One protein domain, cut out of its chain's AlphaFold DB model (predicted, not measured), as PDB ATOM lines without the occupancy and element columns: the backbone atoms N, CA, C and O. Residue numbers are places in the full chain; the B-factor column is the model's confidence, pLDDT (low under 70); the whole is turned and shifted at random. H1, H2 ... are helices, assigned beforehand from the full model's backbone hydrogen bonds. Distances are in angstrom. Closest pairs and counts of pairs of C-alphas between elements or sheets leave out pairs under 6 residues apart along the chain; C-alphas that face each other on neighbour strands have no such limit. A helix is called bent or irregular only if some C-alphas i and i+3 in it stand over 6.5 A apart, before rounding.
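What this domain is: This is residues 2 to 193 of the 194 residues of a protein of Oryza sativa subsp. japonica (UniProt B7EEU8). Six helices form an up-and-down bundle, each running against the one before it in the chain, with H3 in the middle: H4, H2, H1, H10 and H7 make an open arc round it, each touching the next, while H4 and H7 stay apart. At one end H5 folds back from H4 and residues 85 to 102 lead on to H6; at the other end are H8 and H9. The 192 printed residues have ten named helices, H1 to H10 in order, and no named strand: the class is all helix. The whole is compact, with a radius of gyration of the C-alphas of 18.5 A and spans of 53 by 43 by 30 A.

How they stand to each other: Start at H4, residues 50 to 74, with a kink of 60 degrees near residue 68. H2, residues 16 to 29, touches it at C-alphas Val 21 and Ala 60, the closest, 4.8 A apart, at a shallow tilt of 29 degrees, the same way. H1, residues 2 to 12, and H2 form a hairpin; their closest C-alphas, Ala 7 and Gly 19, are 4.3 A apart. H3, residues 31 to 47, kinked by 42 degrees near residue 39, forms a hairpin with H2 too; Val 27 and Val 33 have the closest C-alphas, 5.4 A apart. H10, residues 167 to 183, touches H3 at a steep tilt of 38 degrees, opposite ways; the closest C-alphas, Leu 35 and Asn 178, are 5.0 A apart. Residues 167 to 171 of H10 alone touch H1, with C-alphas Met 12 and Lys 167 closest at 5.2 A. H7, residues 109 to 131, touches H10 at a shallow tilt of 19 degrees, opposite ways; the closest C-alphas are His 119 and Gly 181, 6.3 A apart. Residues 124 to 131 of H7 alone touch H8, residues 137 to 147, about perpendicular at 76 degrees, with C-alphas His 128 and Gly 137 closest at 4.3 A. H4 touches H5, residues 76 to 84, with residues 68 to 72 alone, and H9, residues 152 to 157, with residues 50 to 51 alone; the closest C-alphas are Phe 71 and Tyr 79, 6.0 A, and Ile 50 and Ile 156, 5.0 A. H6, residues 103 to 106, touches no helix. Every O i to N i+4 pair is within hydrogen-bond range in H1, H2, H8, H9 and H10, but 8 of 13 in H3, 18 of 21 in H4, 4 of 5 in H5 and 18 of 19 in H7; H6 is too short for such a pair.

Where its parts are: Find C-alpha 50 at (23.770, -25.303, 18.470); from there H4 runs 34.7 A to C-alpha 74 at (20.415, 8.936, 23.080). H7 is 30.9 A long, H3 24.6 A, H10 24.3 A and H2 20.0 A. H3, H4 and H5 are irregular, with C-alphas 35 and 38 7.1 A apart, 67 and 70 7.6 A, 81 and 84 7.0 A; H7 is only just so, with C-alphas 128 and 131 6.52 A apart.

The domain as a whole: The two farthest C-alphas, Phe 93 and Thr 150, are 55.8 A apart. The printed part has no cut; the link from H5 to H6, 18 residues, is long. Look for pLDDT under 70 at residues 147 to 164 and 189 to 193; the mean of the printed part is 89.3.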
ATOM      1  N   THR A   2       4.266 -12.839  35.292       91.88
ATOM      2  CA  THR A   2       3.421 -13.445  34.240       91.88
ATOM      3  C   THR A   2       4.189 -13.833  32.973       91.88
ATOM      4  O   THR A   2       4.056 -14.960  32.512       91.88
ATOM      5  N   PHE A   3       5.061 -12.956  32.459       94.56
ATOM      6  CA  PHE A   3       5.889 -13.259  31.281       94.56
ATOM      7  C   PHE A   3       6.818 -14.461  31.504       94.56
ATOM      8  O   PHE A   3       6.930 -15.311  30.631       94.56
ATOM      9  N   LEU A   4       7.424 -14.592  32.687       94.19
ATOM     10  CA  LEU A   4       8.244 -15.760  33.022       94.19
ATOM     11  C   LEU A   4       7.412 -17.054  33.001       94.19
ATOM     12  O   LEU A   4       7.844 -18.047  32.425       94.19
ATOM     13  N   HIS A   5       6.208 -17.041  33.577       94.19
ATOM     14  CA  HIS A   5       5.317 -18.206  33.554       94.19
ATOM     15  C   HIS A   5       4.865 -18.550  32.131       94.19
ATOM     16  O   HIS A   5       4.898 -19.716  31.746       94.19
ATOM     17  N   ALA A   6       4.535 -17.545  31.315       96.75
ATOM     18  CA  ALA A   6       4.225 -17.741  29.902       96.75
ATOM     19  C   ALA A   6       5.416 -18.347  29.135       96.75
ATOM     20  O   ALA A   6       5.238 -19.299  28.374       96.75
ATOM     21  N   ALA A   7       6.641 -17.864  29.382       97.06
ATOM     22  CA  ALA A   7       7.857 -18.444  28.818       97.06
ATOM     23  C   ALA A   7       8.024 -19.914  29.229       97.06
ATOM     24  O   ALA A   7       8.263 -20.759  28.366       97.06
ATOM     25  N   MET A   8       7.846 -20.243  30.513       95.38
ATOM     26  CA  MET A   8       7.932 -21.623  31.007       95.38
ATOM     27  C   MET A   8       6.918 -22.541  30.323       95.38
ATOM     28  O   MET A   8       7.297 -23.609  29.847       95.38
ATOM     29  N   VAL A   9       5.659 -22.112  30.194       96.88
ATOM     30  CA  VAL A   9       4.619 -22.878  29.488       96.88
ATOM     31  C   VAL A   9       5.032 -23.141  28.038       96.88
ATOM     32  O   VAL A   9       4.981 -24.278  27.572       96.88
ATOM     33  N   LEU A  10       5.516 -22.124  27.323       96.88
ATOM     34  CA  LEU A  10       5.992 -22.278  25.944       96.88
ATOM     35  C   LEU A  10       7.173 -23.250  25.836       96.88
ATOM     36  O   LEU A  10       7.207 -24.076  24.922       96.88
ATOM     37  N   ILE A  11       8.112 -23.188  26.779       95.81
ATOM     38  CA  ILE A  11       9.261 -24.096  26.855       95.81
ATOM     39  C   ILE A  11       8.795 -25.541  27.112       95.81
ATOM     40  O   ILE A  11       9.274 -26.460  26.445       95.81
ATOM     41  N   MET A  12       7.811 -25.753  27.995       94.94
ATOM     42  CA  MET A  12       7.203 -27.072  28.249       94.94
ATOM     43  C   MET A  12       6.499 -27.655  27.014       94.94
ATOM     44  O   MET A  12       6.453 -28.871  26.852       94.94
ATOM     45  N   TYR A  13       5.960 -26.806  26.135       94.38
ATOM     46  CA  TYR A  13       5.401 -27.208  24.837       94.38
ATOM     47  C   TYR A  13       6.443 -27.213  23.703       94.38
ATOM     48  O   TYR A  13       6.083 -27.242  22.526       94.38
ATOM     49  N   HIS A  14       7.737 -27.171  24.040       92.31
ATOM     50  CA  HIS A  14       8.862 -27.176  23.099       92.31
ATOM     51  C   HIS A  14       8.844 -26.031  22.070       92.31
ATOM     52  O   HIS A  14       9.494 -26.103  21.025       92.31
ATOM     53  N   LYS A  15       8.144 -24.927  22.361       95.06
ATOM     54  CA  LYS A  15       8.157 -23.690  21.568       95.06
ATOM     55  C   LYS A  15       9.351 -22.817  21.973       95.06
ATOM     56  O   LYS A  15       9.182 -21.676  22.385       95.06
ATOM     57  N   TRP A  16      10.566 -23.358  21.856       95.00
ATOM     58  CA  TRP A  16      11.801 -22.782  22.415       95.00
ATOM     59  C   TRP A  16      12.106 -21.347  21.969       95.00
ATOM     60  O   TRP A  16      12.423 -20.514  22.810       95.00
ATOM     61  N   TYR A  17      11.973 -21.036  20.675       96.56
ATOM     62  CA  TYR A  17      12.228 -19.685  20.154       96.56
ATOM     63  C   TYR A  17      11.287 -18.649  20.777       96.56
ATOM     64  O   TYR A  17      11.741 -17.647  21.320       96.56
ATOM     65  N   LEU A  18       9.979 -18.922  20.754       97.00
ATOM     66  CA  LEU A  18       8.981 -18.029  21.340       97.00
ATOM     67  C   LEU A  18       9.140 -17.955  22.862       97.00
ATOM     68  O   LEU A  18       9.099 -16.870  23.431       97.00
ATOM     69  N   GLY A  19       9.388 -19.094  23.513       96.88
ATOM     70  CA  GLY A  19       9.658 -19.163  24.945       96.88
ATOM     71  C   GLY A  19      10.829 -18.273  25.353       96.88
ATOM     72  O   GLY A  19      10.711 -17.534  26.323       96.88
ATOM     73  N   LEU A  20      11.919 -18.266  24.580       97.50
ATOM     74  CA  LEU A  20      13.080 -17.427  24.868       97.50
ATOM     75  C   LEU A  20      12.847 -15.938  24.560       97.50
ATOM     76  O   LEU A  20      13.339 -15.086  25.295       97.50
ATOM     77  N   VAL A  21      12.062 -15.601  23.533       97.75
ATOM     78  CA  VAL A  21      11.639 -14.210  23.275       97.75
ATOM     79  C   VAL A  21      10.805 -13.677  24.444       97.75
ATOM     80  O   VAL A  21      11.090 -12.605  24.971       97.75
ATOM     81  N   ILE A  22       9.827 -14.452  24.919       97.88
ATOM     82  CA  ILE A  22       9.000 -14.083  26.078       97.88
ATOM     83  C   ILE A  22       9.827 -14.058  27.374       97.88
ATOM     84  O   ILE A  22       9.631 -13.185  28.219       97.88
ATOM     85  N   PHE A  23      10.799 -14.962  27.523       97.50
ATOM     86  CA  PHE A  23      11.762 -14.929  28.626       97.50
ATOM     87  C   PHE A  23      12.600 -13.644  28.602       97.50
ATOM     88  O   PHE A  23      12.773 -13.005  29.637       97.50
ATOM     89  N   SER A  24      13.063 -13.220  27.422       97.44
ATOM     90  CA  SER A  24      13.788 -11.961  27.235       97.44
ATOM     91  C   SER A  24      12.924 -10.757  27.632       97.44
ATOM     92  O   SER A  24      13.380  -9.902  28.388       97.44
ATOM     93  N   ALA A  25      11.641 -10.744  27.255       97.00
ATOM     94  CA  ALA A  25      10.699  -9.719  27.713       97.00
ATOM     95  C   ALA A  25      10.574  -9.687  29.249       97.00
ATOM     96  O   ALA A  25      10.548  -8.618  29.855       97.00
ATOM     97  N   ALA A  26      10.548 -10.856  29.901       96.12
ATOM     98  CA  ALA A  26      10.524 -10.941  31.359       96.12
ATOM     99  C   ALA A  26      11.799 -10.360  32.000       96.12
ATOM    100  O   ALA A  26      11.699  -9.650  33.003       96.12
ATOM    101  N   VAL A  27      12.976 -10.603  31.405       95.06
ATOM    102  CA  VAL A  27      14.258 -10.024  31.849       95.06
ATOM    103  C   VAL A  27      14.252  -8.497  31.741       95.06
ATOM    104  O   VAL A  27      14.715  -7.838  32.672       95.06
ATOM    105  N   SER A  28      13.678  -7.930  30.672       94.06
ATOM    106  CA  SER A  28      13.566  -6.471  30.496       94.06
ATOM    107  C   SER A  28      12.696  -5.799  31.561       94.06
ATOM    108  O   SER A  28      12.897  -4.630  31.868       94.06
ATOM    109  N   ILE A  29      11.736  -6.529  32.138       92.69
ATOM    110  CA  ILE A  29      10.889  -6.029  33.230       92.69
ATOM    111  C   ILE A  29      11.607  -6.177  34.574       92.69
ATOM    112  O   ILE A  29      11.585  -5.263  35.400       92.69
ATOM    113  N   LYS A  30      12.211  -7.346  34.831       89.69
ATOM    114  CA  LYS A  30      12.886  -7.623  36.100       89.69
ATOM    115  C   LYS A  30      14.081  -8.552  35.919       89.69
ATOM    116  O   LYS A  30      13.955  -9.718  35.554       89.69
ATOM    117  N   MET A  31      15.252  -8.052  36.307       88.50
ATOM    118  CA  MET A  31      16.528  -8.751  36.155       88.50
ATOM    119  C   MET A  31      16.634 -10.063  36.953       88.50
ATOM    120  O   MET A  31      17.414 -10.931  36.578       88.50
ATOM    121  N   ASN A  32      15.850 -10.260  38.023       89.25
ATOM    122  CA  ASN A  32      15.890 -11.510  38.804       89.25
ATOM    123  C   ASN A  32      15.526 -12.751  37.974       89.25
ATOM    124  O   ASN A  32      15.904 -13.863  38.330       89.25
ATOM    125  N   VAL A  33      14.842 -12.559  36.845       93.06
ATOM    126  CA  VAL A  33      14.549 -13.616  35.880       93.06
ATOM    127  C   VAL A  33      15.834 -14.229  35.299       93.06
ATOM    128  O   VAL A  33      15.840 -15.411  34.963       93.06
ATOM    129  N   LEU A  34      16.961 -13.501  35.277       92.50
ATOM    130  CA  LEU A  34      18.263 -14.044  34.862       92.50
ATOM    131  C   LEU A  34      18.720 -15.245  35.696       92.50
ATOM    132  O   LEU A  34      19.503 -16.050  35.199       92.50
ATOM    133  N   LEU A  35      18.214 -15.420  36.922       92.75
ATOM    134  CA  LEU A  35      18.536 -16.589  37.746       92.75
ATOM    135  C   LEU A  35      18.092 -17.915  37.098       92.75
ATOM    136  O   LEU A  35      18.647 -18.964  37.408       92.75
ATOM    137  N   PHE A  36      17.130 -17.884  36.170       95.25
ATOM    138  CA  PHE A  36      16.720 -19.054  35.388       95.25
ATOM    139  C   PHE A  36      17.633 -19.319  34.177       95.25
ATOM    140  O   PHE A  36      17.613 -20.421  33.628       95.25
ATOM    141  N   ALA A  37      18.435 -18.339  33.742       95.50
ATOM    142  CA  ALA A  37      19.171 -18.395  32.478       95.50
ATOM    143  C   ALA A  37      20.178 -19.560  32.380       95.50
ATOM    144  O   ALA A  37      20.187 -20.216  31.337       95.50
ATOM    145  N   PRO A  38      20.975 -19.905  33.418       96.00
ATOM    146  CA  PRO A  38      21.903 -21.039  33.333       96.00
ATOM    147  C   PRO A  38      21.191 -22.378  33.109       96.00
ATOM    148  O   PRO A  38      21.628 -23.210  32.317       96.00
ATOM    149  N   SER A  39      20.056 -22.570  33.783       96.19
ATOM    150  CA  SER A  39      19.248 -23.791  33.674       96.19
ATOM    151  C   SER A  39      18.492 -23.859  32.351       96.19
ATOM    152  O   SER A  39      18.451 -24.912  31.715       96.19
ATOM    153  N   LEU A  40      17.972 -22.721  31.883       96.75
ATOM    154  CA  LEU A  40      17.359 -22.608  30.565       96.75
ATOM    155  C   LEU A  40      18.359 -22.918  29.447       96.75
ATOM    156  O   LEU A  40      18.038 -23.683  28.540       96.75
ATOM    157  N   LEU A  41      19.579 -22.381  29.528       96.06
ATOM    158  CA  LEU A  41      20.632 -22.647  28.549       96.06
ATOM    159  C   LEU A  41      20.970 -24.141  28.488       96.06
ATOM    160  O   LEU A  41      21.069 -24.699  27.396       96.06
ATOM    161  N   LEU A  42      21.087 -24.809  29.638       94.88
ATOM    162  CA  LEU A  42      21.323 -26.251  29.691       94.88
ATOM    163  C   LEU A  42      20.201 -27.043  29.002       94.88
ATOM    164  O   LEU A  42      20.471 -27.921  28.181       94.88
ATOM    165  N   LEU A  43      18.942 -26.709  29.301       94.94
ATOM    166  CA  LEU A  43      17.777 -27.335  28.673       94.94
ATOM    167  C   LEU A  43      17.750 -27.095  27.160       94.94
ATOM    168  O   LEU A  43      17.478 -28.021  26.402       94.94
ATOM    169  N   MET A  44      18.080 -25.883  26.710       93.88
ATOM    170  CA  MET A  44      18.177 -25.547  25.290       93.88
ATOM    171  C   MET A  44      19.276 -26.341  24.580       93.88
ATOM    172  O   MET A  44      19.039 -26.866  23.493       93.88
ATOM    173  N   LEU A  45      20.456 -26.476  25.194       91.75
ATOM    174  CA  LEU A  45      21.552 -27.283  24.652       91.75
ATOM    175  C   LEU A  45      21.164 -28.761  24.526       91.75
ATOM    176  O   LEU A  45      21.601 -29.424  23.584       91.75
ATOM    177  N   LYS A  46      20.322 -29.264  25.438       89.88
ATOM    178  CA  LYS A  46      19.765 -30.621  25.378       89.88
ATOM    179  C   LYS A  46      18.638 -30.758  24.346       89.88
ATOM    180  O   LYS A  46      18.524 -31.797  23.705       89.88
ATOM    181  N   ALA A  47      17.813 -29.730  24.167       89.88
ATOM    182  CA  ALA A  47      16.626 -29.780  23.315       89.88
ATOM    183  C   ALA A  47      16.881 -29.448  21.838       89.88
ATOM    184  O   ALA A  47      16.130 -29.882  20.964       89.88
ATOM    185  N   MET A  48      17.889 -28.624  21.553       89.62
ATOM    186  CA  MET A  48      18.104 -28.008  20.244       89.62
ATOM    187  C   MET A  48      19.523 -28.264  19.723       89.62
ATOM    188  O   MET A  48      20.443 -28.637  20.456       89.62
ATOM    189  N   SER A  49      19.714 -28.059  18.420       89.19
ATOM    190  CA  SER A  49      21.054 -27.953  17.839       89.19
ATOM    191  C   SER A  49      21.705 -26.626  18.238       89.19
ATOM    192  O   SER A  49      21.011 -25.671  18.592       89.19
ATOM    193  N   ILE A  50      23.031 -26.531  18.132       88.25
ATOM    194  CA  ILE A  50      23.770 -25.303  18.470       88.25
ATOM    195  C   ILE A  50      23.322 -24.134  17.586       88.25
ATOM    196  O   ILE A  50      23.126 -23.031  18.094       88.25
ATOM    197  N   LYS A  51      23.039 -24.387  16.297       89.62
ATOM    198  CA  LYS A  51      22.407 -23.400  15.409       89.62
ATOM    199  C   LYS A  51      21.093 -22.890  15.988       89.62
ATOM    200  O   LYS A  51      20.860 -21.687  16.028       89.62
ATOM    201  N   GLY A  52      20.232 -23.803  16.434       92.06
ATOM    202  CA  GLY A  52      18.933 -23.446  16.991       92.06
ATOM    203  C   GLY A  52      19.052 -22.604  18.260       92.06
ATOM    204  O   GLY A  52      18.361 -21.595  18.380       92.06
ATOM    205  N   VAL A  53      19.968 -22.969  19.162       94.50
ATOM    206  CA  VAL A  53      20.269 -22.175  20.364       94.50
ATOM    207  C   VAL A  53      20.764 -20.781  19.984       94.50
ATOM    208  O   VAL A  53      20.260 -19.797  20.517       94.50
ATOM    209  N   PHE A  54      21.683 -20.684  19.019       94.88
ATOM    210  CA  PHE A  54      22.206 -19.407  18.533       94.88
ATOM    211  C   PHE A  54      21.101 -18.498  17.977       94.88
ATOM    212  O   PHE A  54      20.987 -17.354  18.407       94.88
ATOM    213  N   PHE A  55      20.242 -18.995  17.079       96.06
ATOM    214  CA  PHE A  55      19.148 -18.185  16.524       96.06
ATOM    215  C   PHE A  55      18.093 -17.812  17.565       96.06
ATOM    216  O   PHE A  55      17.536 -16.717  17.503       96.06
ATOM    217  N   ALA A  56      17.827 -18.682  18.541       96.56
ATOM    218  CA  ALA A  56      16.954 -18.337  19.652       96.56
ATOM    219  C   ALA A  56      17.554 -17.187  20.479       96.56
ATOM    220  O   ALA A  56      16.868 -16.192  20.723       96.56
ATOM    221  N   LEU A  57      18.832 -17.285  20.864       97.25
ATOM    222  CA  LEU A  57      19.541 -16.227  21.593       97.25
ATOM    223  C   LEU A  57      19.592 -14.923  20.793       97.25
ATOM    224  O   LEU A  57      19.393 -13.856  21.366       97.25
ATOM    225  N   LEU A  58      19.786 -15.003  19.475       97.19
ATOM    226  CA  LEU A  58      19.750 -13.841  18.590       97.19
ATOM    227  C   LEU A  58      18.375 -13.161  18.612       97.19
ATOM    228  O   LEU A  58      18.308 -11.943  18.732       97.19
ATOM    229  N   GLY A  59      17.280 -13.927  18.565       97.06
ATOM    230  CA  GLY A  59      15.923 -13.382  18.695       97.06
ATOM    231  C   GLY A  59      15.678 -12.710  20.050       97.06
ATOM    232  O   GLY A  59      15.087 -11.634  20.121       97.06
ATOM    233  N   ALA A  60      16.187 -13.302  21.132       97.06
ATOM    234  CA  ALA A  60      16.120 -12.714  22.467       97.06
ATOM    235  C   ALA A  60      16.930 -11.413  22.583       97.06
ATOM    236  O   ALA A  60      16.446 -10.453  23.185       97.06
ATOM    237  N   ALA A  61      18.129 -11.371  21.995       96.44
ATOM    238  CA  ALA A  61      18.985 -10.190  21.953       96.44
ATOM    239  C   ALA A  61      18.379  -9.078  21.086       96.44
ATOM    240  O   ALA A  61      18.383  -7.920  21.494       96.44
ATOM    241  N   ALA A  62      17.789  -9.425  19.938       97.44
ATOM    242  CA  ALA A  62      17.087  -8.479  19.077       97.44
ATOM    243  C   ALA A  62      15.940  -7.783  19.824       97.44
ATOM    244  O   ALA A  62      15.787  -6.570  19.706       97.44
ATOM    245  N   LEU A  63      15.189  -8.517  20.657       97.38
ATOM    246  CA  LEU A  63      14.167  -7.912  21.510       97.38
ATOM    247  C   LEU A  63      14.769  -6.927  22.527       97.38
ATOM    248  O   LEU A  63      14.222  -5.844  22.698       97.38
ATOM    249  N   GLN A  64      15.892  -7.260  23.178       96.12
ATOM    250  CA  GLN A  64      16.557  -6.331  24.107       96.12
ATOM    251  C   GLN A  64      17.020  -5.055  23.401       96.12
ATOM    252  O   GLN A  64      16.820  -3.965  23.923       96.12
ATOM    253  N   VAL A  65      17.597  -5.180  22.200       96.31
ATOM    254  CA  VAL A  65      18.010  -4.025  21.391       96.31
ATOM    255  C   VAL A  65      16.800  -3.187  20.993       96.31
ATOM    256  O   VAL A  65      16.852  -1.971  21.122       96.31
ATOM    257  N   LEU A  66      15.701  -3.817  20.568       97.19
ATOM    258  CA  LEU A  66      14.472  -3.116  20.196       97.19
ATOM    259  C   LEU A  66      13.887  -2.331  21.378       97.19
ATOM    260  O   LEU A  66      13.577  -1.153  21.240       97.19
ATOM    261  N   LEU A  67      13.774  -2.963  22.548       95.94
ATOM    262  CA  LEU A  67      13.263  -2.318  23.760       95.94
ATOM    263  C   LEU A  67      14.226  -1.250  24.303       95.94
ATOM    264  O   LEU A  67      13.790  -0.248  24.866       95.94
ATOM    265  N   GLY A  68      15.533  -1.453  24.128       95.88
ATOM    266  CA  GLY A  68      16.585  -0.525  24.535       95.88
ATOM    267  C   GLY A  68      16.856   0.605  23.543       95.88
ATOM    268  O   GLY A  68      17.511   1.578  23.910       95.88
ATOM    269  N   MET A  69      16.348   0.513  22.312       96.56
ATOM    270  CA  MET A  69      16.629   1.430  21.204       96.56
ATOM    271  C   MET A  69      16.529   2.921  21.566       96.56
ATOM    272  O   MET A  69      17.493   3.634  21.283       96.56
ATOM    273  N   PRO A  70      15.455   3.426  22.214       96.19
ATOM    274  CA  PRO A  70      15.367   4.856  22.530       96.19
ATOM    275  C   PRO A  70      16.512   5.338  23.434       96.19
ATOM    276  O   PRO A  70      16.976   6.470  23.302       96.19
ATOM    277  N   PHE A  71      17.011   4.471  24.314       95.94
ATOM    278  CA  PHE A  71      18.127   4.772  25.207       95.94
ATOM    279  C   PHE A  71      19.479   4.562  24.528       95.94
ATOM    280  O   PHE A  71      20.401   5.329  24.760       95.94
ATOM    281  N   LEU A  72      19.603   3.557  23.661       96.06
ATOM    282  CA  LEU A  72      20.829   3.300  22.901       96.06
ATOM    283  C   LEU A  72      21.140   4.417  21.898       96.06
ATOM    284  O   LEU A  72      22.308   4.703  21.658       96.06
ATOM    285  N   LEU A  73      20.112   5.054  21.330       97.38
ATOM    286  CA  LEU A  73      20.281   6.168  20.395       97.38
ATOM    287  C   LEU A  73      20.637   7.493  21.084       97.38
ATOM    288  O   LEU A  73      21.280   8.335  20.469       97.38
ATOM    289  N   SER A  74      20.213   7.685  22.335       97.12
ATOM    290  CA  SER A  74      20.415   8.936  23.080       97.12
ATOM    291  C   SER A  74      21.595   8.872  24.054       97.12
ATOM    292  O   SER A  74      22.405   9.792  24.105       97.12
ATOM    293  N   HIS A  75      21.706   7.773  24.801       96.44
ATOM    294  CA  HIS A  75      22.621   7.584  25.929       96.44
ATOM    295  C   HIS A  75      23.161   6.138  25.985       96.44
ATOM    296  O   HIS A  75      22.859   5.384  26.921       96.44
ATOM    297  N   PRO A  76      23.936   5.691  24.976       94.94
ATOM    298  CA  PRO A  76      24.363   4.295  24.867       94.94
ATOM    299  C   PRO A  76      25.236   3.839  26.040       94.94
ATOM    300  O   PRO A  76      25.065   2.725  26.541       94.94
ATOM    301  N   VAL A  77      26.158   4.688  26.504       93.94
ATOM    302  CA  VAL A  77      27.099   4.345  27.583       93.94
ATOM    303  C   VAL A  77      26.357   4.221  28.915       93.94
ATOM    304  O   VAL A  77      26.554   3.263  29.669       93.94
ATOM    305  N   GLU A  78      25.457   5.156  29.203       94.44
ATOM    306  CA  GLU A  78      24.646   5.177  30.415       94.44
ATOM    307  C   GLU A  78      23.647   4.022  30.426       94.44
ATOM    308  O   GLU A  78      23.486   3.369  31.457       94.44
ATOM    309  N   TYR A  79      23.019   3.724  29.286       94.31
ATOM    310  CA  TYR A  79      22.105   2.596  29.173       94.31
ATOM    311  C   TYR A  79      22.826   1.268  29.413       94.31
ATOM    312  O   TYR A  79      22.430   0.516  30.301       94.31
ATOM    313  N   ILE A  80      23.923   0.995  28.696       90.69
ATOM    314  CA  ILE A  80      24.658  -0.274  28.825       90.69
ATOM    315  C   ILE A  80      25.216  -0.443  30.245       90.69
ATOM    316  O   ILE A  80      25.102  -1.522  30.830       90.69
ATOM    317  N   SER A  81      25.771   0.618  30.841       90.19
ATOM    318  CA  SER A  81      26.319   0.552  32.203       90.19
ATOM    319  C   SER A  81      25.244   0.360  33.281       90.19
ATOM    320  O   SER A  81      25.496  -0.307  34.291       90.19
ATOM    321  N   ARG A  82      24.033   0.904  33.089       90.44
ATOM    322  CA  ARG A  82      22.972   0.900  34.112       90.44
ATOM    323  C   ARG A  82      21.888  -0.158  33.923       90.44
ATOM    324  O   ARG A  82      21.239  -0.473  34.919       90.44
ATOM    325  N   ALA A  83      21.714  -0.728  32.728       88.06
ATOM    326  CA  ALA A  83      20.656  -1.702  32.432       88.06
ATOM    327  C   ALA A  83      20.700  -2.923  33.366       88.06
ATOM    328  O   ALA A  83      19.672  -3.324  33.907       88.06
ATOM    329  N   PHE A  84      21.900  -3.462  33.616       82.38
ATOM    330  CA  PHE A  84      22.110  -4.564  34.566       82.38
ATOM    331  C   PHE A  84      22.832  -4.128  35.850       82.38
ATOM    332  O   PHE A  84      22.615  -4.722  36.902       82.38
ATOM    333  N   ASN A  85      23.670  -3.082  35.789       87.06
ATOM    334  CA  ASN A  85      24.426  -2.527  36.920       87.06
ATOM    335  C   ASN A  85      25.039  -3.607  37.848       87.06
ATOM    336  O   ASN A  85      24.718  -3.701  39.034       87.06
ATOM    337  N   LEU A  86      25.934  -4.431  37.291       81.12
ATOM    338  CA  LEU A  86      26.573  -5.554  37.997       81.12
ATOM    339  C   LEU A  86      27.492  -5.112  39.149       81.12
ATOM    340  O   LEU A  86      27.762  -5.893  40.059       81.12
ATOM    341  N   GLY A  87      27.953  -3.858  39.129       81.75
ATOM    342  CA  GLY A  87      28.752  -3.258  40.200       81.75
ATOM    343  C   GLY A  87      27.933  -2.804  41.410       81.75
ATOM    344  O   GLY A  87      28.510  -2.327  42.388       81.75
ATOM    345  N   ARG A  88      26.599  -2.930  41.371       86.81
ATOM    346  CA  ARG A  88      25.729  -2.490  42.461       86.81
ATOM    347  C   ARG A  88      26.026  -3.265  43.743       86.81
ATOM    348  O   ARG A  88      25.893  -4.486  43.818       86.81
ATOM    349  N   VAL A  89      26.345  -2.513  44.786       86.12
ATOM    350  CA  VAL A  89      26.389  -3.001  46.161       86.12
ATOM    351  C   VAL A  89      25.019  -2.760  46.779       86.12
ATOM    352  O   VAL A  89      24.496  -1.647  46.745       86.12
ATOM    353  N   PHE A  90      24.409  -3.817  47.304       85.50
ATOM    354  CA  PHE A  90      23.134  -3.699  47.997       85.50
ATOM    355  C   PHE A  90      23.353  -3.151  49.406       85.50
ATOM    356  O   PHE A  90      24.342  -3.468  50.060       85.50
ATOM    357  N   ILE A  91      22.399  -2.359  49.877       86.06
ATOM    358  CA  ILE A  91      22.347  -1.873  51.258       86.06
ATOM    359  C   ILE A  91      21.833  -2.990  52.167       86.06
ATOM    360  O   ILE A  91      20.796  -3.596  51.886       86.06
ATOM    361  N   HIS A  92      22.559  -3.253  53.258       88.50
ATOM    362  CA  HIS A  92      22.262  -4.338  54.205       88.50
ATOM    363  C   HIS A  92      20.864  -4.230  54.815       88.50
ATOM    364  O   HIS A  92      20.212  -5.243  55.067       88.50
ATOM    365  N   PHE A  93      20.361  -3.002  54.971       86.75
ATOM    366  CA  PHE A  93      19.036  -2.732  55.519       86.75
ATOM    367  C   PHE A  93      17.921  -3.544  54.838       86.75
ATOM    368  O   PHE A  93      17.109  -4.142  55.545       86.75
ATOM    369  N   TRP A  94      17.944  -3.633  53.502       84.94
ATOM    370  CA  TRP A  94      16.925  -4.310  52.691       84.94
ATOM    371  C   TRP A  94      17.155  -5.810  52.490       84.94
ATOM    372  O   TRP A  94      16.328  -6.464  51.855       84.94
ATOM    373  N   SER A  95      18.274  -6.359  52.968       86.88
ATOM    374  CA  SER A  95      18.544  -7.787  52.820       86.88
ATOM    375  C   SER A  95      17.694  -8.592  53.791       86.88
ATOM    376  O   SER A  95      17.756  -8.370  54.998       86.88
ATOM    377  N   VAL A  96      16.921  -9.544  53.269       85.62
ATOM    378  CA  VAL A  96      16.147 -10.480  54.096       85.62
ATOM    379  C   VAL A  96      16.983 -11.710  54.462       85.62
ATOM    380  O   VAL A  96      17.079 -12.075  55.629       85.62
ATOM    381  N   ASN A  97      17.633 -12.339  53.483       87.19
ATOM    382  CA  ASN A  97      18.307 -13.627  53.664       87.19
ATOM    383  C   ASN A  97      19.632 -13.550  54.427       87.19
ATOM    384  O   ASN A  97      19.965 -14.495  55.128       87.19
ATOM    385  N   PHE A  98      20.364 -12.439  54.336       89.06
ATOM    386  CA  PHE A  98      21.628 -12.240  55.058       89.06
ATOM    387  C   PHE A  98      21.514 -11.166  56.147       89.06
ATOM    388  O   PHE A  98      22.514 -10.564  56.540       89.06
ATOM    389  N   LYS A  99      20.303 -10.925  56.673       89.56
ATOM    390  CA  LYS A  99      20.086  -9.928  57.734       89.56
ATOM    391  C   LYS A  99      20.898 -10.220  59.000       89.56
ATOM    392  O   LYS A  99      21.313  -9.292  59.684       89.56
ATOM    393  N   PHE A 100      21.161 -11.499  59.266       91.75
ATOM    394  CA  PHE A 100      21.974 -11.970  60.390       91.75
ATOM    395  C   PHE A 100      23.480 -11.686  60.231       91.75
ATOM    396  O   PHE A 100      24.219 -11.732  61.210       91.75
ATOM    397  N   VAL A 101      23.957 -11.411  59.013       92.94
ATOM    398  CA  VAL A 101      25.370 -11.115  58.748       92.94
ATOM    399  C   VAL A 101      25.643  -9.646  59.071       92.94
ATOM    400  O   VAL A 101      24.903  -8.798  58.583       92.94
ATOM    401  N   PRO A 102      26.698  -9.295  59.828       94.31
ATOM    402  CA  PRO A 102      27.045  -7.896  60.072       94.31
ATOM    403  C   PRO A 102      27.323  -7.124  58.774       94.31
ATOM    404  O   PRO A 102      27.969  -7.646  57.863       94.31
ATOM    405  N   GLU A 103      26.919  -5.853  58.718       93.88
ATOM    406  CA  GLU A 103      27.017  -5.009  57.515       93.88
ATOM    407  C   GLU A 103      28.429  -4.970  56.905       93.88
ATOM    408  O   GLU A 103      28.586  -5.093  55.689       93.88
ATOM    409  N   LYS A 104      29.465  -4.911  57.755       94.00
ATOM    410  CA  LYS A 104      30.877  -4.937  57.334       94.00
ATOM    411  C   LYS A 104      31.230  -6.146  56.461       94.00
ATOM    412  O   LYS A 104      32.003  -6.021  55.519       94.00
ATOM    413  N   PHE A 105      30.647  -7.311  56.751       93.56
ATOM    414  CA  PHE A 105      30.849  -8.525  55.960       93.56
ATOM    415  C   PHE A 105      29.887  -8.584  54.775       93.56
ATOM    416  O   PHE A 105      30.262  -9.047  53.703       93.56
ATOM    417  N   PHE A 106      28.666  -8.078  54.936       93.31
ATOM    418  CA  PHE A 106      27.655  -8.066  53.882       93.31
ATOM    419  C   PHE A 106      28.082  -7.278  52.634       93.31
ATOM    420  O   PHE A 106      27.866  -7.709  51.498       93.31
ATOM    421  N   VAL A 107      28.695  -6.113  52.853       93.06
ATOM    422  CA  VAL A 107      29.149  -5.201  51.794       93.06
ATOM    423  C   VAL A 107      30.481  -5.652  51.172       93.06
ATOM    424  O   VAL A 107      30.838  -5.205  50.080       93.06
ATOM    425  N   SER A 108      31.190  -6.573  51.829       94.56
ATOM    426  CA  SER A 108      32.510  -7.050  51.417       94.56
ATOM    427  C   SER A 108      32.508  -7.683  50.016       94.56
ATOM    428  O   SER A 108      31.542  -8.327  49.585       94.56
ATOM    429  N   LYS A 109      33.607  -7.490  49.276       93.06
ATOM    430  CA  LYS A 109      33.774  -8.083  47.936       93.06
ATOM    431  C   LYS A 109      34.018  -9.585  48.039       93.06
ATOM    432  O   LYS A 109      33.579 -10.336  47.174       93.06
ATOM    433  N   GLU A 110      34.656 -10.009  49.119       95.12
ATOM    434  CA  GLU A 110      34.979 -11.390  49.449       95.12
ATOM    435  C   GLU A 110      33.701 -12.223  49.556       95.12
ATOM    436  O   GLU A 110      33.590 -13.250  48.891       95.12
ATOM    437  N   LEU A 111      32.695 -11.743  50.301       93.12
ATOM    438  CA  LEU A 111      31.399 -12.419  50.395       93.12
ATOM    439  C   LEU A 111      30.703 -12.494  49.030       93.12
ATOM    440  O   LEU A 111      30.152 -13.533  48.675       93.12
ATOM    441  N   ALA A 112      30.734 -11.413  48.245       92.25
ATOM    442  CA  ALA A 112      30.108 -11.391  46.924       92.25
ATOM    443  C   ALA A 112      30.733 -12.422  45.968       92.25
ATOM    444  O   ALA A 112      30.008 -13.140  45.277       92.25
ATOM    445  N   VAL A 113      32.065 -12.522  45.955       94.69
ATOM    446  CA  VAL A 113      32.797 -13.512  45.154       94.69
ATOM    447  C   VAL A 113      32.556 -14.924  45.686       94.69
ATOM    448  O   VAL A 113      32.289 -15.822  44.892       94.69
ATOM    449  N   ALA A 114      32.573 -15.129  47.005       96.25
ATOM    450  CA  ALA A 114      32.300 -16.430  47.615       96.25
ATOM    451  C   ALA A 114      30.898 -16.949  47.256       96.25
ATOM    452  O   ALA A 114      30.753 -18.102  46.850       96.25
ATOM    453  N   LEU A 115      29.875 -16.091  47.326       95.19
ATOM    454  CA  LEU A 115      28.509 -16.425  46.919       95.19
ATOM    455  C   LEU A 115      28.407 -16.747  45.423       95.19
ATOM    456  O   LEU A 115      27.692 -17.673  45.044       95.19
ATOM    457  N   LEU A 116      29.142 -16.030  44.567       94.69
ATOM    458  CA  LEU A 116      29.190 -16.322  43.134       94.69
ATOM    459  C   LEU A 116      29.857 -17.676  42.848       94.69
ATOM    460  O   LEU A 116      29.334 -18.463  42.061       94.69
ATOM    461  N   VAL A 117      30.983 -17.973  43.500       97.44
ATOM    462  CA  VAL A 117      31.658 -19.275  43.380       97.44
ATOM    463  C   VAL A 117      30.737 -20.391  43.869       97.44
ATOM    464  O   VAL A 117      30.577 -21.397  43.176       97.44
ATOM    465  N   LEU A 118      30.063 -20.205  45.007       97.69
ATOM    466  CA  LEU A 118      29.087 -21.162  45.529       97.69
ATOM    467  C   LEU A 118      27.924 -21.387  44.551       97.69
ATOM    468  O   LEU A 118      27.520 -22.525  44.314       97.69
ATOM    469  N   HIS A 119      27.423 -20.320  43.926       96.69
ATOM    470  CA  HIS A 119      26.367 -20.404  42.921       96.69
ATOM    471  C   HIS A 119      26.792 -21.251  41.716       96.69
ATOM    472  O   HIS A 119      26.115 -22.216  41.357       96.69
ATOM    473  N   LEU A 120      27.935 -20.915  41.112       97.00
ATOM    474  CA  LEU A 120      28.435 -21.593  39.917       97.00
ATOM    475  C   LEU A 120      28.797 -23.053  40.205       97.00
ATOM    476  O   LEU A 120      28.439 -23.937  39.429       97.00
ATOM    477  N   THR A 121      29.450 -23.329  41.335       98.00
ATOM    478  CA  THR A 121      29.793 -24.701  41.742       98.00
ATOM    479  C   THR A 121      28.546 -25.545  41.980       98.00
ATOM    480  O   THR A 121      28.459 -26.655  41.457       98.00
ATOM    481  N   THR A 122      27.535 -25.013  42.673       97.88
ATOM    482  CA  THR A 122      26.273 -25.730  42.908       97.88
ATOM    483  C   THR A 122      25.549 -26.024  41.594       97.88
ATOM    484  O   THR A 122      25.098 -27.150  41.382       97.88
ATOM    485  N   LEU A 123      25.495 -25.060  40.665       97.44
ATOM    486  CA  LEU A 123      24.939 -25.284  39.326       97.44
ATOM    487  C   LEU A 123      25.691 -26.382  38.563       97.44
ATOM    488  O   LEU A 123      25.050 -27.240  37.960       97.44
ATOM    489  N   LEU A 124      27.026 -26.391  38.602       96.88
ATOM    490  CA  LEU A 124      27.844 -27.410  37.935       96.88
ATOM    491  C   LEU A 124      27.624 -28.805  38.532       96.88
ATOM    492  O   LEU A 124      27.467 -29.773  37.785       96.88
ATOM    493  N   VAL A 125      27.547 -28.913  39.861       97.50
ATOM    494  CA  VAL A 125      27.252 -30.170  40.567       97.50
ATOM    495  C   VAL A 125      25.864 -30.687  40.181       97.50
ATOM    496  O   VAL A 125      25.723 -31.854  39.813       97.50
ATOM    497  N   PHE A 126      24.838 -29.833  40.189       97.50
ATOM    498  CA  PHE A 126      23.489 -30.231  39.776       97.50
ATOM    499  C   PHE A 126      23.426 -30.606  38.295       97.50
ATOM    500  O   PHE A 126      22.840 -31.638  37.953       97.50
ATOM    501  N   ALA A 127      24.074 -29.832  37.424       96.25
ATOM    502  CA  ALA A 127      24.171 -30.141  36.004       96.25
ATOM    503  C   ALA A 127      24.808 -31.514  35.775       96.25
ATOM    504  O   ALA A 127      24.271 -32.312  35.010       96.25
ATOM    505  N   HIS A 128      25.903 -31.818  36.477       96.12
ATOM    506  CA  HIS A 128      26.635 -33.067  36.313       96.12
ATOM    507  C   HIS A 128      25.904 -34.280  36.909       96.12
ATOM    508  O   HIS A 128      25.694 -35.266  36.209       96.12
ATOM    509  N   TYR A 129      25.491 -34.217  38.176       94.50
ATOM    510  CA  TYR A 129      25.006 -35.398  38.904       94.50
ATOM    511  C   TYR A 129      23.486 -35.595  38.860       94.50
ATOM    512  O   TYR A 129      23.008 -36.703  39.119       94.50
ATOM    513  N   LYS A 130      22.703 -34.546  38.571       94.12
ATOM    514  CA  LYS A 130      21.231 -34.608  38.593       94.12
ATOM    515  C   LYS A 130      20.620 -34.374  37.220       94.12
ATOM    516  O   LYS A 130      19.889 -35.233  36.735       94.12
ATOM    517  N   TRP A 131      20.900 -33.237  36.590       94.50
ATOM    518  CA  TRP A 131      20.184 -32.818  35.384       94.50
ATOM    519  C   TRP A 131      20.623 -33.588  34.134       94.50
ATOM    520  O   TRP A 131      19.780 -33.973  33.327       94.50
ATOM    521  N   LEU A 132      21.919 -33.893  34.013       92.50
ATOM    522  CA  LEU A 132      22.480 -34.682  32.910       92.50
ATOM    523  C   LEU A 132      22.892 -36.099  33.325       92.50
ATOM    524  O   LEU A 132      23.685 -36.734  32.634       92.50
ATOM    525  N   LYS A 133      22.333 -36.635  34.418       90.31
ATOM    526  CA  LYS A 133      22.654 -37.987  34.908       90.31
ATOM    527  C   LYS A 133      22.517 -39.058  33.816       90.31
ATOM    528  O   LYS A 133      23.362 -39.937  33.706       90.31
ATOM    529  N   HIS A 134      21.464 -38.970  33.002       86.88
ATOM    530  CA  HIS A 134      21.194 -39.927  31.921       86.88
ATOM    531  C   HIS A 134      22.119 -39.767  30.706       86.88
ATOM    532  O   HIS A 134      22.234 -40.694  29.916       86.88
ATOM    533  N   GLU A 135      22.802 -38.626  30.580       85.75
ATOM    534  CA  GLU A 135      23.741 -38.330  29.489       85.75
ATOM    535  C   GLU A 135      25.199 -38.638  29.878       85.75
ATOM    536  O   GLU A 135      26.124 -38.175  29.220       85.75
ATOM    537  N   GLY A 136      25.439 -39.335  30.999       87.44
ATOM    538  CA  GLY A 136      26.792 -39.546  31.533       87.44
ATOM    539  C   GLY A 136      27.393 -38.315  32.231       87.44
ATOM    540  O   GLY A 136      28.599 -38.256  32.463       87.44
ATOM    541  N   GLY A 137      26.562 -37.325  32.569       91.75
ATOM    542  CA  GLY A 137      26.960 -36.091  33.242       91.75
ATOM    543  C   GLY A 137      27.387 -34.968  32.294       91.75
ATOM    544  O   GLY A 137      27.448 -35.121  31.076       91.75
ATOM    545  N   LEU A 138      27.686 -33.799  32.870       91.38
ATOM    546  CA  LEU A 138      27.937 -32.563  32.114       91.38
ATOM    547  C   LEU A 138      29.131 -32.678  31.164       91.38
ATOM    548  O   LEU A 138      29.033 -32.279  30.010       91.38
ATOM    549  N   PHE A 139      30.250 -33.223  31.638       90.44
ATOM    550  CA  PHE A 139      31.467 -33.313  30.834       90.44
ATOM    551  C   PHE A 139      31.322 -34.316  29.696       90.44
ATOM    552  O   PHE A 139      31.751 -34.018  28.588       90.44
ATOM    553  N   HIS A 140      30.672 -35.460  29.940       88.88
ATOM    554  CA  HIS A 140      30.391 -36.427  28.883       88.88
ATOM    555  C   HIS A 140      29.431 -35.842  27.847       88.88
ATOM    556  O   HIS A 140      29.709 -35.933  26.658       88.88
ATOM    557  N   PHE A 141      28.363 -35.175  28.293       89.00
ATOM    558  CA  PHE A 141      27.423 -34.484  27.415       89.00
ATOM    559  C   PHE A 141      28.112 -33.413  26.567       89.00
ATOM    560  O   PHE A 141      27.954 -33.390  25.355       89.00
ATOM    561  N   LEU A 142      28.908 -32.524  27.163       88.00
ATOM    562  CA  LEU A 142      29.632 -31.515  26.389       88.00
ATOM    563  C   LEU A 142      30.626 -32.182  25.434       88.00
ATOM    564  O   LEU A 142      30.661 -31.839  24.257       88.00
ATOM    565  N   HIS A 143      31.386 -33.171  25.905       86.12
ATOM    566  CA  HIS A 143      32.349 -33.878  25.073       86.12
ATOM    567  C   HIS A 143      31.683 -34.584  23.892       86.12
ATOM    568  O   HIS A 143      32.165 -34.416  22.783       86.12
ATOM    569  N   SER A 144      30.569 -35.299  24.071       81.38
ATOM    570  CA  SER A 144      29.847 -35.940  22.959       81.38
ATOM    571  C   SER A 144      29.340 -34.908  21.953       81.38
ATOM    572  O   SER A 144      29.500 -35.085  20.748       81.38
ATOM    573  N   ARG A 145      28.862 -33.755  22.435       76.69
ATOM    574  CA  ARG A 145      28.433 -32.640  21.579       76.69
ATOM    575  C   ARG A 145      29.560 -32.059  20.730       76.69
ATOM    576  O   ARG A 145      29.276 -31.614  19.623       76.69
ATOM    577  N   PHE A 146      30.799 -32.068  21.222       73.88
ATOM    578  CA  PHE A 146      31.974 -31.608  20.471       73.88
ATOM    579  C   PHE A 146      32.676 -32.723  19.675       73.88
ATOM    580  O   PHE A 146      33.268 -32.433  18.641       73.88
ATOM    581  N   LYS A 147      32.609 -33.981  20.125       69.06
ATOM    582  CA  LYS A 147      33.329 -35.132  19.551       69.06
ATOM    583  C   LYS A 147      32.598 -35.777  18.376       69.06
ATOM    584  O   LYS A 147      33.253 -36.185  17.426       69.06
ATOM    585  N   ASP A 148      31.265 -35.819  18.398       56.41
ATOM    586  CA  ASP A 148      30.457 -36.358  17.287       56.41
ATOM    587  C   ASP A 148      30.498 -35.459  16.032       56.41
ATOM    588  O   ASP A 148      29.905 -35.763  14.996       56.41
ATOM    589  N   ALA A 149      31.215 -34.337  16.106       54.78
ATOM    590  CA  ALA A 149      31.439 -33.423  15.008       54.78
ATOM    591  C   ALA A 149      32.738 -33.746  14.264       54.78
ATOM    592  O   ALA A 149      33.776 -33.127  14.479       54.78
ATOM    593  N   THR A 150      32.658 -34.656  13.295       58.12
ATOM    594  CA  THR A 150      33.699 -34.809  12.263       58.12
ATOM    595  C   THR A 150      33.810 -33.577  11.351       58.12
ATOM    596  O   THR A 150      34.811 -33.398  10.665       58.12
ATOM    597  N   SER A 151      32.805 -32.690  11.366       64.00
ATOM    598  CA  SER A 151      32.820 -31.376  10.717       64.00
ATOM    599  C   SER A 151      32.079 -30.324  11.557       64.00
ATOM    600  O   SER A 151      31.081 -30.631  12.216       64.00
ATOM    601  N   ILE A 152      32.510 -29.056  11.475       64.94
ATOM    602  CA  ILE A 152      31.840 -27.905  12.122       64.94
ATOM    603  C   ILE A 152      30.357 -27.831  11.712       64.94
ATOM    604  O   ILE A 152      29.496 -27.488  12.521       64.94
ATOM    605  N   GLY A 153      30.037 -28.221  10.473       62.78
ATOM    606  CA  GLY A 153      28.662 -28.321   9.991       62.78
ATOM    607  C   GLY A 153      27.825 -29.293  10.826       62.78
ATOM    608  O   GLY A 153      26.786 -28.912  11.361       62.78
ATOM    609  N   GLN A 154      28.276 -30.530  11.022       67.06
ATOM    610  CA  GLN A 154      27.511 -31.509  11.802       67.06
ATOM    611  C   GLN A 154      27.267 -31.052  13.246       67.06
ATOM    612  O   GLN A 154      26.147 -31.189  13.724       67.06
ATOM    613  N   LEU A 155      28.235 -30.403  13.901       67.25
ATOM    614  CA  LEU A 155      28.056 -29.816  15.240       67.25
ATOM    615  C   LEU A 155      26.911 -28.787  15.293       67.25
ATOM    616  O   LEU A 155      26.089 -28.761  16.211       67.25
ATOM    617  N   ILE A 156      26.870 -27.914  14.286       69.12
ATOM    618  CA  ILE A 156      25.928 -26.799  14.194       69.12
ATOM    619  C   ILE A 156      24.522 -27.306  13.837       69.12
ATOM    620  O   ILE A 156      23.529 -26.826  14.395       69.12
ATOM    621  N   PHE A 157      24.427 -28.280  12.928       67.56
ATOM    622  CA  PHE A 157      23.168 -28.737  12.339       67.56
ATOM    623  C   PHE A 157      22.558 -29.976  13.013       67.56
ATOM    624  O   PHE A 157      21.337 -30.139  12.940       67.56
ATOM    625  N   ALA A 158      23.343 -30.824  13.689       66.56
ATOM    626  CA  ALA A 158      22.837 -32.051  14.299       66.56
ATOM    627  C   ALA A 158      21.820 -31.742  15.403       66.56
ATOM    628  O   ALA A 158      22.103 -31.064  16.398       66.56
ATOM    629  N   LYS A 159      20.605 -32.266  15.231       66.62
ATOM    630  CA  LYS A 159      19.625 -32.298  16.314       66.62
ATOM    631  C   LYS A 159      20.033 -33.402  17.296       66.62
ATOM    632  O   LYS A 159      20.341 -34.504  16.840       66.62
ATOM    633  N   PRO A 160      20.037 -33.137  18.615       68.38
ATOM    634  CA  PRO A 160      20.221 -34.202  19.596       68.38
ATOM    635  C   PRO A 160      19.192 -35.316  19.358       68.38
ATOM    636  O   PRO A 160      18.056 -35.025  18.969       68.38
ATOM    637  N   LYS A 161      19.590 -36.584  19.567       61.38
ATOM    638  CA  LYS A 161      18.661 -37.726  19.514       61.38
ATOM    639  C   LYS A 161      17.520 -37.433  20.486       61.38
ATOM    640  O   LYS A 161      17.726 -37.305  21.689       61.38
ATOM    641  N   LEU A 162      16.341 -37.219  19.915       52.03
ATOM    642  CA  LEU A 162      15.202 -36.607  20.576       52.03
ATOM    643  C   LEU A 162      14.587 -37.591  21.579       52.03
ATOM    644  O   LEU A 162      13.646 -38.304  21.251       52.03
ATOM    645  N   SER A 163      15.073 -37.617  22.818       55.38
ATOM    646  CA  SER A 163      14.174 -37.926  23.928       55.38
ATOM    647  C   SER A 163      13.356 -36.660  24.152       55.38
ATOM    648  O   SER A 163      13.921 -35.640  24.557       55.38
ATOM    649  N   THR A 164      12.062 -36.682  23.837       67.38
ATOM    650  CA  THR A 164      11.133 -35.608  24.209       67.38
ATOM    651  C   THR A 164      11.376 -35.265  25.676       67.38
ATOM    652  O   THR A 164      11.141 -36.091  26.557       67.38
ATOM    653  N   LEU A 165      11.953 -34.088  25.934       85.06
ATOM    654  CA  LEU A 165      12.283 -33.651  27.286       85.06
ATOM    655  C   LEU A 165      10.997 -33.654  28.106       85.06
ATOM    656  O   LEU A 165      10.063 -32.924  27.779       85.06
ATOM    657  N   ASN A 166      10.948 -34.471  29.158       90.94
ATOM    658  CA  ASN A 166       9.774 -34.516  30.017       90.94
ATOM    659  C   ASN A 166       9.505 -33.108  30.582       90.94
ATOM    660  O   ASN A 166      10.421 -32.423  31.051       90.94
ATOM    661  N   LYS A 167       8.240 -32.680  30.548       93.94
ATOM    662  CA  LYS A 167       7.789 -31.383  31.069       93.94
ATOM    663  C   LYS A 167       8.161 -31.217  32.540       93.94
ATOM    664  O   LYS A 167       8.617 -30.150  32.935       93.94
ATOM    665  N   GLU A 168       8.045 -32.285  33.328       94.25
ATOM    666  CA  GLU A 168       8.429 -32.292  34.745       94.25
ATOM    667  C   GLU A 168       9.920 -32.006  34.926       94.25
ATOM    668  O   GLU A 168      10.307 -31.232  35.800       94.25
ATOM    669  N   HIS A 169      10.765 -32.573  34.059       94.25
ATOM    670  CA  HIS A 169      12.201 -32.324  34.084       94.25
ATOM    671  C   HIS A 169      12.518 -30.865  33.736       94.25
ATOM    672  O   HIS A 169      13.299 -30.236  34.444       94.25
ATOM    673  N   ILE A 170      11.875 -30.303  32.706       95.50
ATOM    674  CA  ILE A 170      12.018 -28.885  32.326       95.50
ATOM    675  C   ILE A 170      11.695 -27.975  33.516       95.50
ATOM    676  O   ILE A 170      12.510 -27.132  33.890       95.50
ATOM    677  N   VAL A 171      10.522 -28.162  34.121       95.94
ATOM    678  CA  VAL A 171      10.050 -27.350  35.249       95.94
ATOM    679  C   VAL A 171      10.990 -27.499  36.445       95.94
ATOM    680  O   VAL A 171      11.440 -26.499  37.001       95.94
ATOM    681  N   THR A 172      11.365 -28.732  36.790       96.12
ATOM    682  CA  THR A 172      12.270 -29.009  37.913       96.12
ATOM    683  C   THR A 172      13.624 -28.332  37.721       96.12
ATOM    684  O   THR A 172      14.109 -27.667  38.629       96.12
ATOM    685  N   VAL A 173      14.235 -28.452  36.539       96.56
ATOM    686  CA  VAL A 173      15.538 -27.834  36.245       96.56
ATOM    687  C   VAL A 173      15.452 -26.309  36.335       96.56
ATOM    688  O   VAL A 173      16.296 -25.691  36.981       96.56
ATOM    689  N   MET A 174      14.406 -25.701  35.765       96.00
ATOM    690  CA  MET A 174      14.184 -24.252  35.820       96.00
ATOM    691  C   MET A 174      14.049 -23.737  37.261       96.00
ATOM    692  O   MET A 174      14.750 -22.799  37.645       96.00
ATOM    693  N   PHE A 175      13.186 -24.355  38.073       95.81
ATOM    694  CA  PHE A 175      12.940 -23.906  39.448       95.81
ATOM    695  C   PHE A 175      14.096 -24.217  40.399       95.81
ATOM    696  O   PHE A 175      14.435 -23.370  41.221       95.81
ATOM    697  N   VAL A 176      14.749 -25.377  40.277       96.88
ATOM    698  CA  VAL A 176      15.935 -25.692  41.093       96.88
ATOM    699  C   VAL A 176      17.081 -24.739  40.756       96.88
ATOM    700  O   VAL A 176      17.738 -24.236  41.663       96.88
ATOM    701  N   GLY A 177      17.291 -24.424  39.476       96.50
ATOM    702  CA  GLY A 177      18.268 -23.421  39.054       96.50
ATOM    703  C   GLY A 177      18.022 -22.045  39.658       96.50
ATOM    704  O   GLY A 177      18.930 -21.436  40.228       96.50
ATOM    705  N   ASN A 178      16.772 -21.583  39.591       95.00
ATOM    706  CA  ASN A 178      16.369 -20.335  40.222       95.00
ATOM    707  C   ASN A 178      16.572 -20.367  41.742       95.00
ATOM    708  O   ASN A 178      17.130 -19.419  42.288       95.00
ATOM    709  N   PHE A 179      16.200 -21.461  42.409       94.69
ATOM    710  CA  PHE A 179      16.382 -21.627  43.847       94.69
ATOM    711  C   PHE A 179      17.860 -21.562  44.257       94.69
ATOM    712  O   PHE A 179      18.201 -20.828  45.182       94.69
ATOM    713  N   ILE A 180      18.754 -22.238  43.526       95.88
ATOM    714  CA  ILE A 180      20.210 -22.133  43.732       95.88
ATOM    715  C   ILE A 180      20.662 -20.669  43.608       95.88
ATOM    716  O   ILE A 180      21.472 -20.190  44.402       95.88
ATOM    717  N   GLY A 181      20.117 -19.940  42.630       93.81
ATOM    718  CA  GLY A 181      20.335 -18.505  42.462       93.81
ATOM    719  C   GLY A 181      19.868 -17.666  43.650       93.81
ATOM    720  O   GLY A 181      20.617 -16.819  44.122       93.81
ATOM    721  N   ILE A 182      18.663 -17.922  44.157       91.81
ATOM    722  CA  ILE A 182      18.074 -17.225  45.308       91.81
ATOM    723  C   ILE A 182      18.903 -17.465  46.574       91.81
ATOM    724  O   ILE A 182      19.224 -16.511  47.278       91.81
ATOM    725  N   VAL A 183      19.297 -18.712  46.845       92.06
ATOM    726  CA  VAL A 183      20.117 -19.068  48.018       92.06
ATOM    727  C   VAL A 183      21.466 -18.349  47.989       92.06
ATOM    728  O   VAL A 183      21.934 -17.867  49.019       92.06
ATOM    729  N   CYS A 184      22.071 -18.223  46.807       92.81
ATOM    730  CA  CYS A 184      23.357 -17.550  46.639       92.81
ATOM    731  C   CYS A 184      23.228 -16.035  46.396       92.81
ATOM    732  O   CYS A 184      24.236 -15.341  46.260       92.81
ATOM    733  N   ALA A 185      22.014 -15.485  46.315       90.00
ATOM    734  CA  ALA A 185      21.819 -14.063  46.072       90.00
ATOM    735  C   ALA A 185      22.198 -13.273  47.325       90.00
ATOM    736  O   ALA A 185      21.576 -13.412  48.368       90.00
ATOM    737  N   ARG A 186      23.184 -12.381  47.222       86.88
ATOM    738  CA  ARG A 186      23.640 -11.569  48.363       86.88
ATOM    739  C   ARG A 186      22.530 -10.752  49.023       86.88
ATOM    740  O   ARG A 186      22.562 -10.575  50.228       86.88
ATOM    741  N   SER A 187      21.576 -10.224  48.264       82.19
ATOM    742  CA  SER A 187      20.444  -9.488  48.828       82.19
ATOM    743  C   SER A 187      19.156  -9.929  48.168       82.19
ATOM    744  O   SER A 187      19.053  -9.927  46.940       82.19
ATOM    745  N   LEU A 188      18.170 -10.257  48.993       77.56
ATOM    746  CA  LEU A 188      16.797 -10.451  48.568       77.56
ATOM    747  C   LEU A 188      15.931  -9.365  49.194       77.56
ATOM    748  O   LEU A 188      15.683  -9.364  50.394       77.56
ATOM    749  N   HIS A 189      15.463  -8.453  48.350       69.94
ATOM    750  CA  HIS A 189      14.297  -7.627  48.619       69.94
ATOM    751  C   HIS A 189      13.025  -8.491  48.634       69.94
ATOM    752  O   HIS A 189      12.898  -9.431  47.850       69.94
ATOM    753  N   TYR A 190      12.039  -8.127  49.453       65.62
ATOM    754  CA  TYR A 190      10.760  -8.845  49.600       65.62
ATOM    755  C   TYR A 190      10.016  -9.055  48.269       65.62
ATOM    756  O   TYR A 190       9.343 -10.059  48.071       65.62
ATOM    757  N   GLN A 191      10.211  -8.160  47.298       56.62
ATOM    758  CA  GLN A 191       9.656  -8.301  45.948       56.62
ATOM    759  C   GLN A 191      10.275  -9.445  45.117       56.62
ATOM    760  O   GLN A 191       9.869  -9.636  43.971       56.62
ATOM    761  N   PHE A 192      11.300 -10.149  45.599       57.81
ATOM    762  CA  PHE A 192      11.896 -11.294  44.901       57.81
ATOM    763  C   PHE A 192      11.297 -12.648  45.320       57.81
ATOM    764  O   PHE A 192      11.657 -13.648  44.711       57.81
ATOM    765  N   TYR A 193      10.363 -12.679  46.281       54.44
ATOM    766  CA  TYR A 193       9.609 -13.880  46.692       54.44
ATOM    767  C   TYR A 193       8.407 -14.228  45.791       54.44
ATOM    768  O   TYR A 193       7.646 -15.135  46.110       54.44
TER     769      TYR A 193